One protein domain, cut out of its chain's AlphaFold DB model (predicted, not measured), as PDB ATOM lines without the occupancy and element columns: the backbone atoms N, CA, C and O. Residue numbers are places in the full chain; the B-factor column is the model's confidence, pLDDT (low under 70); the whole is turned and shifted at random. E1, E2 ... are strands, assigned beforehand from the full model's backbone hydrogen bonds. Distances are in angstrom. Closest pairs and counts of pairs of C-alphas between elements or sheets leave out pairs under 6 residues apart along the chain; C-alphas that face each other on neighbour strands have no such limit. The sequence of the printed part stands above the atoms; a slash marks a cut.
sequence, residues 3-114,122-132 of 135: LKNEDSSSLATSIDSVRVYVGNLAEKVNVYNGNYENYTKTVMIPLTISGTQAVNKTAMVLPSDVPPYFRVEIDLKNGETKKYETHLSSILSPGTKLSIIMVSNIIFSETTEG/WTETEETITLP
ATOM      1  N   LEU A   3     274.260 282.238 192.584       89.38
ATOM      2  CA  LEU A   3     274.916 281.157 193.317       89.38
ATOM      3  C   LEU A   3     275.453 281.711 194.633       89.38
ATOM      4  O   LEU A   3     276.141 282.732 194.626       89.38
ATOM      5  N   LYS A   4     275.159 281.026 195.734       88.81
ATOM      6  CA  LYS A   4     275.657 281.348 197.073       88.81
ATOM      7  C   LYS A   4     275.880 280.078 197.887       88.81
ATOM      8  O   LYS A   4     275.280 279.046 197.590       88.81
ATOM      9  N   ASN A   5     276.679 280.171 198.942       83.19
ATOM     10  CA  ASN A   5     276.736 279.104 199.935       83.19
ATOM     11  C   ASN A   5     275.459 279.073 200.783       83.19
ATOM     12  O   ASN A   5     274.811 280.104 200.983       83.19
ATOM     13  N   GLU A   6     275.108 277.892 201.291       78.69
ATOM     14  CA  GLU A   6     273.937 277.687 202.158       78.69
ATOM     15  C   GLU A   6     273.977 278.569 203.412       78.69
ATOM     16  O   GLU A   6     272.979 279.184 203.785       78.69
ATOM     17  N   ASP A   7     275.158 278.720 204.005       78.62
ATOM     18  CA  ASP A   7     275.418 279.541 205.190       78.62
ATOM     19  C   ASP A   7     275.651 281.034 204.877       78.62
ATOM     20  O   ASP A   7     275.974 281.811 205.772       78.62
ATOM     21  N   SER A   8     275.489 281.455 203.614       76.81
ATOM     22  CA  SER A   8     275.779 282.819 203.135       76.81
ATOM     23  C   SER A   8     277.236 283.275 203.331       76.81
ATOM     24  O   SER A   8     277.523 284.475 203.283       76.81
ATOM     25  N   SER A   9     278.161 282.328 203.524       77.38
ATOM     26  CA  SER A   9     279.604 282.582 203.540       77.38
ATOM     27  C   SER A   9     280.140 282.971 202.155       77.38
ATOM     28  O   SER A   9     279.385 283.079 201.183       77.38
ATOM     29  N   SER A  10     281.446 283.239 202.058       80.94
ATOM     30  CA  SER A  10     282.032 283.713 200.807       80.94
ATOM     31  C   SER A  10     282.282 282.597 199.810       80.94
ATOM     32  O   SER A  10     282.504 281.442 200.168       80.94
ATOM     33  N   LEU A  11     282.192 282.898 198.517       79.81
ATOM     34  CA  LEU A  11     282.494 281.857 197.542       79.81
ATOM     35  C   LEU A  11     283.987 281.522 197.598       79.81
ATOM     36  O   LEU A  11     284.834 282.400 197.772       79.81
ATOM     37  N   ALA A  12     284.316 280.239 197.443       77.12
ATOM     38  CA  ALA A  12     285.690 279.773 197.557       77.12
ATOM     39  C   ALA A  12     286.621 280.528 196.589       77.12
ATOM     40  O   ALA A  12     286.366 280.604 195.387       77.12
ATOM     41  N   THR A  13     287.750 281.032 197.095       82.25
ATOM     42  CA  THR A  13     288.733 281.791 196.297       82.25
ATOM     43  C   THR A  13     289.445 280.946 195.238       82.25
ATOM     44  O   THR A  13     290.130 281.499 194.373       82.25
ATOM     45  N   SER A  14     289.293 279.620 195.303       82.44
ATOM     46  CA  SER A  14     289.733 278.663 194.290       82.44
ATOM     47  C   SER A  14     288.861 278.677 193.036       82.44
ATOM     48  O   SER A  14     289.315 278.169 192.014       82.44
ATOM     49  N   ILE A  15     287.655 279.252 193.085       85.44
ATOM     50  CA  ILE A  15     286.800 279.422 191.910       85.44
ATOM     51  C   ILE A  15     287.410 280.499 191.011       85.44
ATOM     52  O   ILE A  15     287.764 281.590 191.464       85.44
ATOM     53  N   ASP A  16     287.539 280.168 189.733       89.69
ATOM     54  CA  ASP A  16     287.955 281.086 188.679       89.69
ATOM     55  C   ASP A  16     286.735 281.682 187.967       89.69
ATOM     56  O   ASP A  16     286.593 282.900 187.869       89.69
ATOM     57  N   SER A  17     285.796 280.832 187.535       91.88
ATOM     58  CA  SER A  17     284.575 281.285 186.868       91.88
ATOM     59  C   SER A  17     283.383 280.364 187.121       91.88
ATOM     60  O   SER A  17     283.537 279.184 187.437       91.88
ATOM     61  N   VAL A  18     282.177 280.917 186.975       91.88
ATOM     62  CA  VAL A  18     280.920 280.166 187.058       91.88
ATOM     63  C   VAL A  18     280.080 280.456 185.820       91.88
ATOM     64  O   VAL A  18     279.790 281.614 185.501       91.88
ATOM     65  N   ARG A  19     279.669 279.396 185.125       95.00
ATOM     66  CA  ARG A  19     278.845 279.458 183.913       95.00
ATOM     67  C   ARG A  19     277.596 278.617 184.096       95.00
ATOM     68  O   ARG A  19     277.673 277.468 184.519       95.00
ATOM     69  N   VAL A  20     276.454 279.175 183.722       95.38
ATOM     70  CA  VAL A  20     275.181 278.456 183.698       95.38
ATOM     71  C   VAL A  20     274.778 278.214 182.252       95.38
ATOM     72  O   VAL A  20     274.902 279.100 181.416       95.38
ATOM     73  N   TYR A  21     274.286 277.023 181.950       97.06
ATOM     74  CA  TYR A  21     273.760 276.648 180.649       97.06
ATOM     75  C   TYR A  21     272.279 276.329 180.795       97.06
ATOM     76  O   TYR A  21     271.908 275.522 181.644       97.06
ATOM     77  N   VAL A  22     271.449 276.946 179.957       97.31
ATOM     78  CA  VAL A  22     270.007 276.681 179.895       97.31
ATOM     79  C   VAL A  22     269.681 276.163 178.500       97.31
ATOM     80  O   VAL A  22     269.965 276.845 177.514       97.31
ATOM     81  N   GLY A  23     269.162 274.940 178.422       97.12
ATOM     82  CA  GLY A  23     268.886 274.198 177.191       97.12
ATOM     83  C   GLY A  23     267.399 273.988 176.922       97.12
ATOM     84  O   GLY A  23     266.550 274.412 177.700       97.12
ATOM     85  N   ASN A  24     267.089 273.298 175.823       97.69
ATOM     86  CA  ASN A  24     265.721 273.065 175.331       97.69
ATOM     87  C   ASN A  24     264.944 274.364 175.054       97.69
ATOM     88  O   ASN A  24     263.729 274.440 175.225       97.69
ATOM     89  N   LEU A  25     265.659 275.411 174.643       98.25
ATOM     90  CA  LEU A  25     265.070 276.691 174.278       98.25
ATOM     91  C   LEU A  25     264.762 276.703 172.785       98.25
ATOM     92  O   LEU A  25     265.499 276.111 171.987       98.25
ATOM     93  N   ALA A  26     263.710 277.418 172.398       98.19
ATOM     94  CA  ALA A  26     263.451 277.700 170.997       98.19
ATOM     95  C   ALA A  26     264.654 278.411 170.364       98.19
ATOM     96  O   ALA A  26     265.329 279.235 170.985       98.19
ATOM     97  N   GLU A  27     264.922 278.096 169.105       96.88
ATOM     98  CA  GLU A  27     266.013 278.707 168.351       96.88
ATOM     99  C   GLU A  27     265.575 280.018 167.697       96.88
ATOM    100  O   GLU A  27     266.372 280.944 167.538       96.88
ATOM    101  N   LYS A  28     264.303 280.086 167.294       95.56
ATOM    102  CA  LYS A  28     263.767 281.161 166.463       95.56
ATOM    103  C   LYS A  28     262.265 281.334 166.651       95.56
ATOM    104  O   LYS A  28     261.572 280.446 167.144       95.56
ATOM    105  N   VAL A  29     261.786 282.486 166.190       96.19
ATOM    106  CA  VAL A  29     260.364 282.800 166.042       96.19
ATOM    107  C   VAL A  29     260.044 282.852 164.556       96.19
ATOM    108  O   VAL A  29     260.712 283.550 163.789       96.19
ATOM    109  N   ASN A  30     259.017 282.127 164.143       96.19
ATOM    110  CA  ASN A  30     258.462 282.230 162.811       96.19
ATOM    111  C   ASN A  30     257.676 283.540 162.699       96.19
ATOM    112  O   ASN A  30     256.612 283.704 163.287       96.19
ATOM    113  N   VAL A  31     258.205 284.491 161.933       94.00
ATOM    114  CA  VAL A  31     257.632 285.842 161.818       94.00
ATOM    115  C   VAL A  31     256.275 285.887 161.109       94.00
ATOM    116  O   VAL A  31     255.588 286.898 161.197       94.00
ATOM    117  N   TYR A  32     255.876 284.819 160.410       95.62
ATOM    118  CA  TYR A  32     254.588 284.760 159.717       95.62
ATOM    119  C   TYR A  32     253.427 284.441 160.669       95.62
ATOM    120  O   TYR A  32     252.341 284.992 160.516       95.62
ATOM    121  N   ASN A  33     253.642 283.552 161.645       96.00
ATOM    122  CA  ASN A  33     252.593 283.078 162.559       96.00
ATOM    123  C   ASN A  33     252.885 283.344 164.048       96.00
ATOM    124  O   ASN A  33     252.015 283.106 164.878       96.00
ATOM    125  N   GLY A  34     254.075 283.841 164.391       93.94
ATOM    126  CA  GLY A  34     254.500 284.108 165.766       93.94
ATOM    127  C   GLY A  34     254.923 282.869 166.561       93.94
ATOM    128  O   GLY A  34     255.232 282.995 167.743       93.94
ATOM    129  N   ASN A  35     254.958 281.681 165.948       96.31
ATOM    130  CA  ASN A  35     255.287 280.443 166.648       96.31
ATOM    131  C   ASN A  35     256.791 280.330 166.915       96.31
ATOM    132  O   ASN A  35     257.621 280.676 166.073       96.31
ATOM    133  N   TYR A  36     257.143 279.785 168.073       97.06
ATOM    134  CA  TYR A  36     258.509 279.397 168.402       97.06
ATOM    135  C   TYR A  36     258.843 278.044 167.757       97.06
ATOM    136  O   TYR A  36     258.002 277.147 167.720       97.06
ATOM    137  N   GLU A  37     260.061 277.889 167.237       96.75
ATOM    138  CA  GLU A  37     260.482 276.682 166.515       96.75
ATOM    139  C   GLU A  37     261.863 276.193 166.986       96.75
ATOM    140  O   GLU A  37     262.702 276.982 167.430       96.75
ATOM    141  N   ASN A  38     262.111 274.888 166.815       96.44
ATOM    142  CA  ASN A  38     263.379 274.205 167.097       96.44
ATOM    143  C   ASN A  38     263.867 274.351 168.553       96.44
ATOM    144  O   ASN A  38     264.867 275.018 168.817       96.44
ATOM    145  N   TYR A  39     263.204 273.680 169.497       97.44
ATOM    146  CA  TYR A  39     263.516 273.708 170.934       97.44
ATOM    147  C   TYR A  39     264.773 272.911 171.324       97.44
ATOM    148  O   TYR A  39     264.746 271.983 172.123       97.44
ATOM    149  N   THR A  40     265.909 273.254 170.721       96.38
ATOM    150  CA  THR A  40     267.195 272.560 170.922       96.38
ATOM    151  C   THR A  40     268.308 273.505 171.360       96.38
ATOM    152  O   THR A  40     269.421 273.073 171.671       96.38
ATOM    153  N   LYS A  41     268.034 274.815 171.397       97.88
ATOM    154  CA  LYS A  41     269.051 275.814 171.687       97.88
ATOM    155  C   LYS A  41     269.464 275.720 173.150       97.88
ATOM    156  O   LYS A  41     268.632 275.642 174.050       97.88
ATOM    157  N   THR A  42     270.774 275.774 173.364       97.81
ATOM    158  CA  THR A  42     271.374 275.988 174.679       97.81
ATOM    159  C   THR A  42     272.091 277.327 174.684       97.81
ATOM    160  O   THR A  42     272.851 277.634 173.762       97.81
ATOM    161  N   VAL A  43     271.845 278.126 175.715       97.19
ATOM    162  CA  VAL A  43     272.516 279.409 175.946       97.19
ATOM    163  C   VAL A  43     273.407 279.307 177.172       97.19
ATOM    164  O   VAL A  43     273.064 278.626 178.135       97.19
ATOM    165  N   MET A  44     274.551 279.986 177.134       97.38
ATOM    166  CA  MET A  44     275.442 280.140 178.280       97.38
ATOM    167  C   MET A  44     275.222 281.524 178.892       97.38
ATOM    168  O   MET A  44     275.205 282.528 178.180       97.38
ATOM    169  N   ILE A  45     275.051 281.560 180.207       96.00
ATOM    170  CA  ILE A  45     274.860 282.756 181.016       96.00
ATOM    171  C   ILE A  45     276.026 282.813 182.012       96.00
ATOM    172  O   ILE A  45     276.095 281.975 182.919       96.00
ATOM    173  N   PRO A  46     276.966 283.763 181.856       94.38
ATOM    174  CA  PRO A  46     278.074 283.906 182.788       94.38
ATOM    175  C   PRO A  46     277.580 284.556 184.080       94.38
ATOM    176  O   PRO A  46     276.734 285.458 184.041       94.38
ATOM    177  N   LEU A  47     278.122 284.125 185.219       93.44
ATOM    178  CA  LEU A  47     277.909 284.791 186.501       93.44
ATOM    179  C   LEU A  47     279.151 285.595 186.884       93.44
ATOM    180  O   LEU A  47     280.278 285.128 186.727       93.44
ATOM    181  N   THR A  48     278.938 286.785 187.435       93.19
ATOM    182  CA  THR A  48     280.016 287.601 187.997       93.19
ATOM    183  C   THR A  48     280.151 287.292 189.480       93.19
ATOM    184  O   THR A  48     279.190 287.463 190.231       93.19
ATOM    185  N   ILE A  49     281.336 286.854 189.903       88.25
ATOM    186  CA  ILE A  49     281.655 286.586 191.311       88.25
ATOM    187  C   ILE A  49     281.886 287.919 192.034       88.25
ATOM    188  O   ILE A  49     282.663 288.754 191.577       88.25
ATOM    189  N   SER A  50     281.212 288.118 193.163       82.56
ATOM    190  CA  SER A  50     281.330 289.298 194.017       82.56
ATOM    191  C   SER A  50     281.130 288.902 195.478       82.56
ATOM    192  O   SER A  50     279.995 288.729 195.927       82.56
ATOM    193  N   GLY A  51     282.228 288.782 196.229       79.56
ATOM    194  CA  GLY A  51     282.199 288.450 197.656       79.56
ATOM    195  C   GLY A  51     281.502 287.113 197.924       79.56
ATOM    196  O   GLY A  51     282.047 286.050 197.633       79.56
ATOM    197  N   THR A  52     280.281 287.172 198.458       84.00
ATOM    198  CA  THR A  52     279.506 285.993 198.873       84.00
ATOM    199  C   THR A  52     278.686 285.322 197.787       84.00
ATOM    200  O   THR A  52     278.092 284.272 198.027       84.00
ATOM    201  N   GLN A  53     278.614 285.914 196.594       87.44
ATOM    202  CA  GLN A  53     277.697 285.444 195.562       87.44
ATOM    203  C   GLN A  53     278.316 285.523 194.172       87.44
ATOM    204  O   GLN A  53     279.134 286.396 193.885       87.44
ATOM    205  N   ALA A  54     277.869 284.644 193.280       90.12
ATOM    206  CA  ALA A  54     278.059 284.793 191.846       90.12
ATOM    207  C   ALA A  54     276.703 285.099 191.218       90.12
ATOM    208  O   ALA A  54     275.751 284.333 191.373       90.12
ATOM    209  N   VAL A  55     276.596 286.243 190.545       92.19
ATOM    210  CA  VAL A  55     275.303 286.797 190.136       92.19
ATOM    211  C   VAL A  55     275.298 287.145 188.658       92.19
ATOM    212  O   VAL A  55     276.232 287.739 188.125       92.19
ATOM    213  N   ASN A  56     274.177 286.840 188.014       93.31
ATOM    214  CA  ASN A  56     273.749 287.496 186.791       93.31
ATOM    215  C   ASN A  56     272.352 288.073 187.027       93.31
ATOM    216  O   ASN A  56     271.409 287.336 187.343       93.31
ATOM    217  N   LYS A  57     272.240 289.403 186.921       86.12
ATOM    218  CA  LYS A  57     271.019 290.136 187.274       86.12
ATOM    219  C   LYS A  57     269.882 289.875 186.288       86.12
ATOM    220  O   LYS A  57     268.731 289.799 186.708       86.12
ATOM    221  N   THR A  58     270.170 289.733 184.995       86.12
ATOM    222  CA  THR A  58     269.145 289.509 183.967       86.12
ATOM    223  C   THR A  58     269.760 288.880 182.722       86.12
ATOM    224  O   THR A  58     270.740 289.388 182.183       86.12
ATOM    225  N   ALA A  59     269.124 287.820 182.227       90.75
ATOM    226  CA  ALA A  59     269.378 287.232 180.921       90.75
ATOM    227  C   ALA A  59     268.036 287.038 180.206       90.75
ATOM    228  O   ALA A  59     267.059 286.633 180.833       90.75
ATOM    229  N   MET A  60     267.990 287.338 178.909       93.50
ATOM    230  CA  MET A  60     266.811 287.108 178.074       93.50
ATOM    231  C   MET A  60     267.034 285.873 177.215       93.50
ATOM    232  O   MET A  60     268.075 285.737 176.570       93.50
ATOM    233  N   VAL A  61     266.047 284.985 177.207       95.12
ATOM    234  CA  VAL A  61     266.070 283.731 176.455       95.12
ATOM    235  C   VAL A  61     264.739 283.533 175.746       95.12
ATOM    236  O   VAL A  61     263.720 284.087 176.160       95.12
ATOM    237  N   LEU A  62     264.748 282.754 174.666       96.88
ATOM    238  CA  LEU A  62     263.505 282.303 174.054       96.88
ATOM    239  C   LEU A  62     262.838 281.223 174.930       96.88
ATOM    240  O   LEU A  62     263.528 280.588 175.726       96.88
ATOM    241  N   PRO A  63     261.518 281.012 174.794       97.12
ATOM    242  CA  PRO A  63     260.770 280.029 175.579       97.12
ATOM    243  C   PRO A  63     261.272 278.594 175.432       97.12
ATOM    244  O   PRO A  63     261.931 278.254 174.447       97.12
ATOM    245  N   SER A  64     260.860 277.737 176.364       97.69
ATOM    246  CA  SER A  64     261.005 276.283 176.259       97.69
ATOM    247  C   SER A  64     259.642 275.596 176.116       97.69
ATOM    248  O   SER A  64     258.620 276.133 176.541       97.69
ATOM    249  N   ASP A  65     259.620 274.414 175.504       96.62
ATOM    250  CA  ASP A  65     258.435 273.550 175.375       96.62
ATOM    251  C   ASP A  65     258.399 272.425 176.422       96.62
ATOM    252  O   ASP A  65     257.344 271.870 176.727       96.62
ATOM    253  N   VAL A  66     259.552 272.131 177.016       96.19
ATOM    254  CA  VAL A  66     259.741 271.227 178.153       96.19
ATOM    255  C   VAL A  66     260.496 271.949 179.269       96.19
ATOM    256  O   VAL A  66     261.088 273.007 179.017       96.19
ATOM    257  N   PRO A  67     260.494 271.429 180.511       95.38
ATOM    258  CA  PRO A  67     261.331 271.993 181.558       95.38
ATOM    259  C   PRO A  67     262.804 272.038 181.097       95.38
ATOM    260  O   PRO A  67     263.365 270.995 180.723       95.38
ATOM    261  N   PRO A  68     263.424 273.234 181.026       96.44
ATOM    262  CA  PRO A  68     264.747 273.403 180.442       96.44
ATOM    263  C   PRO A  68     265.787 272.501 181.082       96.44
ATOM    264  O   PRO A  68     265.819 272.344 182.303       96.44
ATOM    265  N   TYR A  69     266.684 271.966 180.258       93.81
ATOM    266  CA  TYR A  69     267.952 271.457 180.764       93.81
ATOM    267  C   TYR A  69     268.712 272.601 181.438       93.81
ATOM    268  O   TYR A  69     268.765 273.715 180.910       93.81
ATOM    269  N   PHE A  70     269.306 272.329 182.590       94.75
ATOM    270  CA  PHE A  70     270.035 273.306 183.378       94.75
ATOM    271  C   PHE A  70     271.361 272.707 183.828       94.75
ATOM    272  O   PHE A  70     271.392 271.688 184.517       94.75
ATOM    273  N   ARG A  71     272.471 273.349 183.464       93.75
ATOM    274  CA  ARG A  71     273.807 272.942 183.903       93.75
ATOM    275  C   ARG A  71     274.563 274.099 184.513       93.75
ATOM    276  O   ARG A  71     274.597 275.185 183.949       93.75
ATOM    277  N   VAL A  72     275.254 273.828 185.606       90.81
ATOM    278  CA  VAL A  72     276.241 274.726 186.199       90.81
ATOM    279  C   VAL A  72     277.622 274.135 185.961       90.81
ATOM    280  O   VAL A  72     277.859 272.961 186.240       90.81
ATOM    281  N   GLU A  73     278.537 274.945 185.444       92.50
ATOM    282  CA  GLU A  73     279.959 274.627 185.392       92.50
ATOM    283  C   GLU A  73     280.735 275.635 186.238       92.50
ATOM    284  O   GLU A  73     280.547 276.846 186.104       92.50
ATOM    285  N   ILE A  74     281.599 275.117 187.105       88.38
ATOM    286  CA  ILE A  74     282.485 275.893 187.969       88.38
ATOM    287  C   ILE A  74     283.912 275.535 187.573       88.38
ATOM    288  O   ILE A  74     284.351 274.406 187.794       88.38
ATOM    289  N   ASP A  75     284.620 276.494 186.987       88.94
ATOM    290  CA  ASP A  75     286.043 276.352 186.707       88.94
ATOM    291  C   ASP A  75     286.833 276.776 187.946       88.94
ATOM    292  O   ASP A  75     286.578 277.829 188.539       88.94
ATOM    293  N   LEU A  76     287.792 275.950 188.342       84.88
ATOM    294  CA  LEU A  76     288.710 276.201 189.439       84.88
ATOM    295  C   LEU A  76     290.044 276.729 188.898       84.88
ATOM    296  O   LEU A  76     290.497 276.355 187.817       84.88
ATOM    297  N   LYS A  77     290.743 277.542 189.692       87.12
ATOM    298  CA  LYS A  77     292.055 278.123 189.348       87.12
ATOM    299  C   LYS A  77     293.156 277.087 189.114       87.12
ATOM    300  O   LYS A  77     294.185 277.409 188.530       87.12
ATOM    301  N   ASN A  78     292.962 275.855 189.581       81.38
ATOM    302  CA  ASN A  78     293.862 274.732 189.310       81.38
ATOM    303  C   ASN A  78     293.638 274.102 187.913       81.38
ATOM    304  O   ASN A  78     294.356 273.170 187.562       81.38
ATOM    305  N   GLY A  79     292.667 274.596 187.135       82.88
ATOM    306  CA  GLY A  79     292.310 274.105 185.803       82.88
ATOM    307  C   GLY A  79     291.236 273.011 185.783       82.88
ATOM    308  O   GLY A  79     290.887 272.534 184.706       82.88
ATOM    309  N   GLU A  80     290.709 272.594 186.937       83.25
ATOM    310  CA  GLU A  80     289.618 271.620 187.016       83.25
ATOM    311  C   GLU A  80     288.254 272.286 186.774       83.25
ATOM    312  O   GLU A  80     287.981 273.363 187.297       83.25
ATOM    313  N   THR A  81     287.363 271.611 186.041       85.00
ATOM    314  CA  THR A  81     285.963 272.032 185.887       85.00
ATOM    315  C   THR A  81     285.046 271.055 186.605       85.00
ATOM    316  O   THR A  81     284.956 269.881 186.235       85.00
ATOM    317  N   LYS A  82     284.293 271.552 187.583       81.31
ATOM    318  CA  LYS A  82     283.216 270.809 188.239       81.31
ATOM    319  C   LYS A  82     281.895 271.096 187.528       81.31
ATOM    320  O   LYS A  82     281.631 272.232 187.129       81.31
ATOM    321  N   LYS A  83     281.064 270.066 187.351       86.38
ATOM    322  CA  LYS A  83     279.821 270.143 186.571       86.38
ATOM    323  C   LYS A  83     278.647 269.589 187.362       86.38
ATOM    324  O   LYS A  83     278.768 268.538 187.982       86.38
ATOM    325  N   TYR A  84     277.516 270.279 187.285       84.00
ATOM    326  CA  TYR A  84     276.239 269.822 187.819       84.00
ATOM    327  C   TYR A  84     275.146 269.994 186.771       84.00
ATOM    328  O   TYR A  84     275.040 271.063 186.177       84.00
ATOM    329  N   GLU A  85     274.334 268.964 186.556       87.00
ATOM    330  CA  GLU A  85     273.287 268.929 185.534       87.00
ATOM    331  C   GLU A  85     271.950 268.525 186.165       87.00
ATOM    332  O   GLU A  85     271.890 267.611 186.983       87.00
ATOM    333  N   THR A  86     270.881 269.216 185.782       89.19
ATOM    334  CA  THR A  86     269.500 268.961 186.207       89.19
ATOM    335  C   THR A  86     268.528 269.486 185.142       89.19
ATOM    336  O   THR A  86     268.935 269.967 184.084       89.19
ATOM    337  N   HIS A  87     267.233 269.421 185.428       90.25
ATOM    338  CA  HIS A  87     266.204 270.202 184.751       90.25
ATOM    339  C   HIS A  87     265.586 271.210 185.719       90.25
ATOM    340  O   HIS A  87     265.571 270.965 186.927       90.25
ATOM    341  N   LEU A  88     265.085 272.326 185.182       92.19
ATOM    342  CA  LEU A  88     264.195 273.210 185.939       92.19
ATOM    343  C   LEU A  88     262.848 272.520 186.188       92.19
ATOM    344  O   LEU A  88     262.510 271.532 185.536       92.19
ATOM    345  N   SER A  89     262.059 273.053 187.113       89.81
ATOM    346  CA  SER A  89     260.764 272.475 187.493       89.81
ATOM    347  C   SER A  89     259.641 272.727 186.479       89.81
ATOM    348  O   SER A  89     258.676 271.963 186.410       89.81
ATOM    349  N   SER A  90     259.749 273.796 185.686       91.38
ATOM    350  CA  SER A  90     258.696 274.260 184.782       91.38
ATOM    351  C   SER A  90     259.256 274.807 183.469       91.38
ATOM    352  O   SER A  90     260.448 275.091 183.343       91.38
ATOM    353  N   ILE A  91     258.389 274.909 182.459       94.94
ATOM    354  CA  ILE A  91     258.739 275.505 181.166       94.94
ATOM    355  C   ILE A  91     258.971 277.016 181.310       94.94
ATOM    356  O   ILE A  91     258.302 277.681 182.101       94.94
ATOM    357  N   LEU A  92     259.851 277.588 180.488       94.69
ATOM    358  CA  LEU A  92     260.006 279.039 180.394       94.69
ATOM    359  C   LEU A  92     258.975 279.587 179.419       94.69
ATOM    360  O   LEU A  92     259.100 279.408 178.210       94.69
ATOM    361  N   SER A  93     257.960 280.261 179.951       93.56
ATOM    362  CA  SER A  93     256.904 280.877 179.145       93.56
ATOM    363  C   SER A  93     257.242 282.335 178.799       93.56
ATOM    364  O   SER A  93     257.867 283.029 179.608       93.56
ATOM    365  N   PRO A  94     256.810 282.850 177.632       91.50
ATOM    366  CA  PRO A  94     256.887 284.282 177.338       91.50
ATOM    367  C   PRO A  94     256.236 285.117 178.448       91.50
ATOM    368  O   PRO A  94     255.249 284.687 179.040       91.50
ATOM    369  N   GLY A  95     256.746 286.320 178.717       88.75
ATOM    370  CA  GLY A  95     256.129 287.203 179.720       88.75
ATOM    371  C   GLY A  95     256.409 286.811 181.178       88.75
ATOM    372  O   GLY A  95     255.822 287.393 182.090       88.75
ATOM    373  N   THR A  96     257.311 285.854 181.424       86.69
ATOM    374  CA  THR A  96     257.679 285.418 182.780       86.69
ATOM    375  C   THR A  96     259.095 285.842 183.158       86.69
ATOM    376  O   THR A  96     260.003 285.864 182.325       86.69
ATOM    377  N   LYS A  97     259.281 286.178 184.436       89.50
ATOM    378  CA  LYS A  97     260.595 286.378 185.047       89.50
ATOM    379  C   LYS A  97     260.797 285.286 186.091       89.50
ATOM    380  O   LYS A  97     260.051 285.204 187.064       89.50
ATOM    381  N   LEU A  98     261.817 284.461 185.882       87.94
ATOM    382  CA  LEU A  98     262.205 283.405 186.810       87.94
ATOM    383  C   LEU A  98     263.481 283.806 187.560       87.94
ATOM    384  O   LEU A  98     264.530 284.050 186.955       87.94
ATOM    385  N   SER A  99     263.393 283.838 188.885       91.00
ATOM    386  CA  SER A  99     264.534 283.962 189.787       91.00
ATOM    387  C   SER A  99     265.052 282.570 190.141       91.00
ATOM    388  O   SER A  99     264.326 281.753 190.690       91.00
ATOM    389  N   ILE A 100     266.319 282.294 189.831       87.06
ATOM    390  CA  ILE A 100     266.971 281.022 190.180       87.06
ATOM    391  C   ILE A 100     268.005 281.285 191.264       87.06
ATOM    392  O   ILE A 100     268.951 282.059 191.043       87.06
ATOM    393  N   ILE A 101     267.831 280.614 192.399       87.31
ATOM    394  CA  ILE A 101     268.763 280.602 193.523       87.31
ATOM    395  C   ILE A 101     269.445 279.235 193.551       87.31
ATOM    396  O   ILE A 101     268.809 278.206 193.739       87.31
ATOM    397  N   MET A 102     270.756 279.219 193.364       87.62
ATOM    398  CA  MET A 102     271.587 278.032 193.508       87.62
ATOM    399  C   MET A 102     272.299 278.093 194.852       87.62
ATOM    400  O   MET A 102     272.894 279.119 195.198       87.62
ATOM    401  N   VAL A 103     272.241 276.994 195.590       81.12
ATOM    402  CA  VAL A 103     272.840 276.879 196.917       81.12
ATOM    403  C   VAL A 103     273.901 275.787 196.897       81.12
ATOM    404  O   VAL A 103     273.601 274.648 196.541       81.12
ATOM    405  N   SER A 104     275.141 276.131 197.247       71.81
ATOM    406  CA  SER A 104     276.241 275.175 197.425       71.81
ATOM    407  C   SER A 104     276.497 274.874 198.900       71.81
ATOM    408  O   SER A 104     276.574 275.779 199.730       71.81
ATOM    409  N   ASN A 105     276.738 273.600 199.216       60.72
ATOM    410  CA  ASN A 105     277.020 273.138 200.582       60.72
ATOM    411  C   ASN A 105     278.514 273.265 200.962       60.72
ATOM    412  O   ASN A 105     279.022 272.486 201.768       60.72
ATOM    413  N   ILE A 106     279.261 274.180 200.335       53.06
ATOM    414  CA  ILE A 106     280.728 274.249 200.445       53.06
ATOM    415  C   ILE A 106     281.117 275.557 201.103       53.06
ATOM    416  O   ILE A 106     281.148 276.605 200.475       53.06
ATOM    417  N   ILE A 107     281.410 275.460 202.391       39.81
ATOM    418  CA  ILE A 107     281.743 276.569 203.280       39.81
ATOM    419  C   ILE A 107     283.171 277.043 203.008       39.81
ATOM    420  O   ILE A 107     284.085 276.254 203.218       39.81
ATOM    421  N   PHE A 108     283.376 278.323 202.669       43.72
ATOM    422  CA  PHE A 108     284.596 279.077 203.015       43.72
ATOM    423  C   PHE A 108     284.232 280.563 203.241       43.72
ATOM    424  O   PHE A 108     283.306 281.082 202.647       43.72
ATOM    425  N   SER A 109     284.848 281.255 204.199       35.88
ATOM    426  CA  SER A 109     284.270 282.471 204.812       35.88
ATOM    427  C   SER A 109     284.527 283.803 204.086       35.88
ATOM    428  O   SER A 109     285.529 283.950 203.396       35.88
ATOM    429  N   GLU A 110     283.631 284.772 204.355       35.16
ATOM    430  CA  GLU A 110     283.737 286.260 204.337       35.16
ATOM    431  C   GLU A 110     282.641 287.093 203.609       35.16
ATOM    432  O   GLU A 110     282.365 287.034 202.417       35.16
ATOM    433  N   THR A 111     281.991 287.938 204.398       36.28
ATOM    434  CA  THR A 111     280.748 288.674 204.133       36.28
ATOM    435  C   THR A 111     280.879 289.836 203.139       36.28
ATOM    436  O   THR A 111     281.925 290.479 203.105       36.28
ATOM    437  N   THR A 112     279.796 290.196 202.422       32.06
ATOM    438  CA  THR A 112     279.023 291.473 202.557       32.06
ATOM    439  C   THR A 112     277.905 291.580 201.486       32.06
ATOM    440  O   THR A 112     278.042 291.074 200.376       32.06
ATOM    441  N   GLU A 113     276.790 292.228 201.856       38.94
ATOM    442  CA  GLU A 113     275.498 292.393 201.156       38.94
ATOM    443  C   GLU A 113     275.422 293.537 200.113       38.94
ATOM    444  O   GLU A 113     276.231 294.464 200.123       38.94
ATOM    445  N   GLY A 114     274.365 293.528 199.277       28.81
ATOM    446  CA  GLY A 114     273.903 294.691 198.495       28.81
ATOM    447  C   GLY A 114     272.619 294.445 197.671       28.81
ATOM    448  O   GLY A 114     272.526 293.453 196.953       28.81
ATOM    449  N   TRP A 122     256.010 291.849 184.942       52.56
ATOM    450  CA  TRP A 122     256.307 290.412 184.788       52.56
ATOM    451  C   TRP A 122     255.584 289.562 185.831       52.56
ATOM    452  O   TRP A 122     255.467 289.957 186.988       52.56
ATOM    453  N   THR A 123     255.156 288.353 185.448       70.19
ATOM    454  CA  THR A 123     254.838 287.328 186.456       70.19
ATOM    455  C   THR A 123     256.150 286.800 187.025       70.19
ATOM    456  O   THR A 123     256.965 286.242 186.281       70.19
ATOM    457  N   GLU A 124     256.364 287.009 188.323       72.25
ATOM    458  CA  GLU A 124     257.580 286.595 189.020       72.25
ATOM    459  C   GLU A 124     257.407 285.218 189.664       72.25
ATOM    460  O   GLU A 124     256.420 284.941 190.344       72.25
ATOM    461  N   THR A 125     258.385 284.350 189.436       73.88
ATOM    462  CA  THR A 125     258.470 283.014 190.037       73.88
ATOM    463  C   THR A 125     259.888 282.772 190.538       73.88
ATOM    464  O   THR A 125     260.837 283.403 190.060       73.88
ATOM    465  N   GLU A 126     260.046 281.874 191.508       84.56
ATOM    466  CA  GLU A 126     261.340 281.536 192.099       84.56
ATOM    467  C   GLU A 126     261.545 280.020 192.140       84.56
ATOM    468  O   GLU A 126     260.624 279.267 192.454       84.56
ATOM    469  N   GLU A 127     262.768 279.579 191.841       84.06
ATOM    470  CA  GLU A 127     263.199 278.189 191.964       84.06
ATOM    471  C   GLU A 127     264.546 278.111 192.696       84.06
ATOM    472  O   GLU A 127     265.482 278.858 192.391       84.06
ATOM    473  N   THR A 128     264.645 277.192 193.663       84.44
ATOM    474  CA  THR A 128     265.884 276.918 194.404       84.44
ATOM    475  C   THR A 128     266.470 275.573 193.988       84.44
ATOM    476  O   THR A 128     265.774 274.561 194.004       84.44
ATOM    477  N   ILE A 129     267.761 275.557 193.654       81.25
ATOM    478  CA  ILE A 129     268.508 274.368 193.228       81.25
ATOM    479  C   ILE A 129     269.678 274.140 194.190       81.25
ATOM    480  O   ILE A 129     270.525 275.018 194.361       81.25
ATOM    481  N   THR A 130     269.765 272.951 194.784       82.25
ATOM    482  CA  THR A 130     270.896 272.563 195.641       82.25
ATOM    483  C   THR A 130     271.972 271.873 194.810       82.25
ATOM    484  O   THR A 130     271.694 270.899 194.112       82.25
ATOM    485  N   LEU A 131     273.206 272.374 194.885       76.88
ATOM    486  CA  LEU A 131     274.363 271.780 194.223       76.88
ATOM    487  C   LEU A 131     275.049 270.764 195.151       76.88
ATOM    488  O   LEU A 131     275.203 271.034 196.346       76.88
ATOM    489  N   PRO A 132     275.510 269.615 194.630       70.31
ATOM    490  CA  PRO A 132     276.278 268.656 195.412       70.31
ATOM    491  C   PRO A 132     277.659 269.222 195.798       70.31
ATOM    492  O   PRO A 132     278.146 270.163 195.162       70.31
TER     493      PRO A 132
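AT A GLANCE: This is residues 3 to 114 and 122 to 132 of the 135 residues of an uncharacterized protein of Coprobacter fastidiosus (UniProt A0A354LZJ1). One strongly twisted sheet of eight strands is curled like part of a barrel and folded back on itself: E6, E5 and E2 make one leaf, E4, E1, E7 and E8 make the leaf that faces it, and E3 is the hinge. The barrel is not closed: its edge strands E6 and E8 have one pair of C-alphas within 8 A, and residues 26 to 40, between E2 and E3, reach to one end of the longest axis. The printed part has 123 residues with no named helix and eight named strands, E1 to E8 along the chain; the sheet runs E6, E5, E2, E3, E4, E1, E7, E8 and is mixed. The class is all strand, though under half of the residues, 60 of 123, are in named strands. The whole is compact, with a radius of gyration of the C-alphas of 15.9 A, yet elongated, with spans of 53 by 31 by 20 A.

HOW THE PARTS SIT: Begin at E1, residues 3 to 5: it is antiparallel to E4, residues 53 to 55, with N 3 and O 54 2.8 A apart, and parallel to E7, residues 96 to 104, with N 4 and O 102 3.0 A apart. Go on to E2, residues 15 to 25, which forms a hairpin with E3, residues 41 to 50; they are antiparallel at 152 degrees, and N 45 and O 20 are 2.7 A apart. E3 is staggered, pairing with E2 over residues 41 to 47 and with E4 over 48 to 50; E3 and E4 are a hairpin too, with N 50 and O 53 2.8 A apart. E2, E3 and E4 are a meander, each strand the antiparallel neighbour of the one before. Two Greek keys, each a meander with a fourth strand beside its far end, are E1 to E4 and E2 to E5. E5, residues 69 to 76, is antiparallel to E2, with N 21 and O 71 2.7 A apart, and forms a hairpin with E6, residues 81 to 87, with N 70 and O 86 2.8 A apart. E8, residues 123 to 131, is parallel to E7 at 20 degrees, with N 99 and O 125 2.8 A apart. The closest C-alphas of E6 and E8 are those of Tyr 84 and Leu 131, 7.0 A.

IN THESE COORDINATES: Find C-alpha 3, where E1 begins, at (274.916, 281.157, 193.317). E2 runs 28.1 A from C-alpha 15 to C-alpha 25, E3 28.8 A, E5 23.0 A, E6 19.9 A and E7 25.8 A; E1 and E4 are short. E8 runs 26.1 A and ends at C-alpha 131, (274.363, 271.780, 194.223).

THE WHOLE: The C-alphas farthest apart are those of Tyr 32 and Ser 109, 54.0 A. Residues 115 to 121 are not printed, and C-alphas 114 and 122 are 22.7 A apart across this cut. The links E2 to E3 and E4 to E5 are long. The pLDDT is under 70 at residues 105 to 114 and 122.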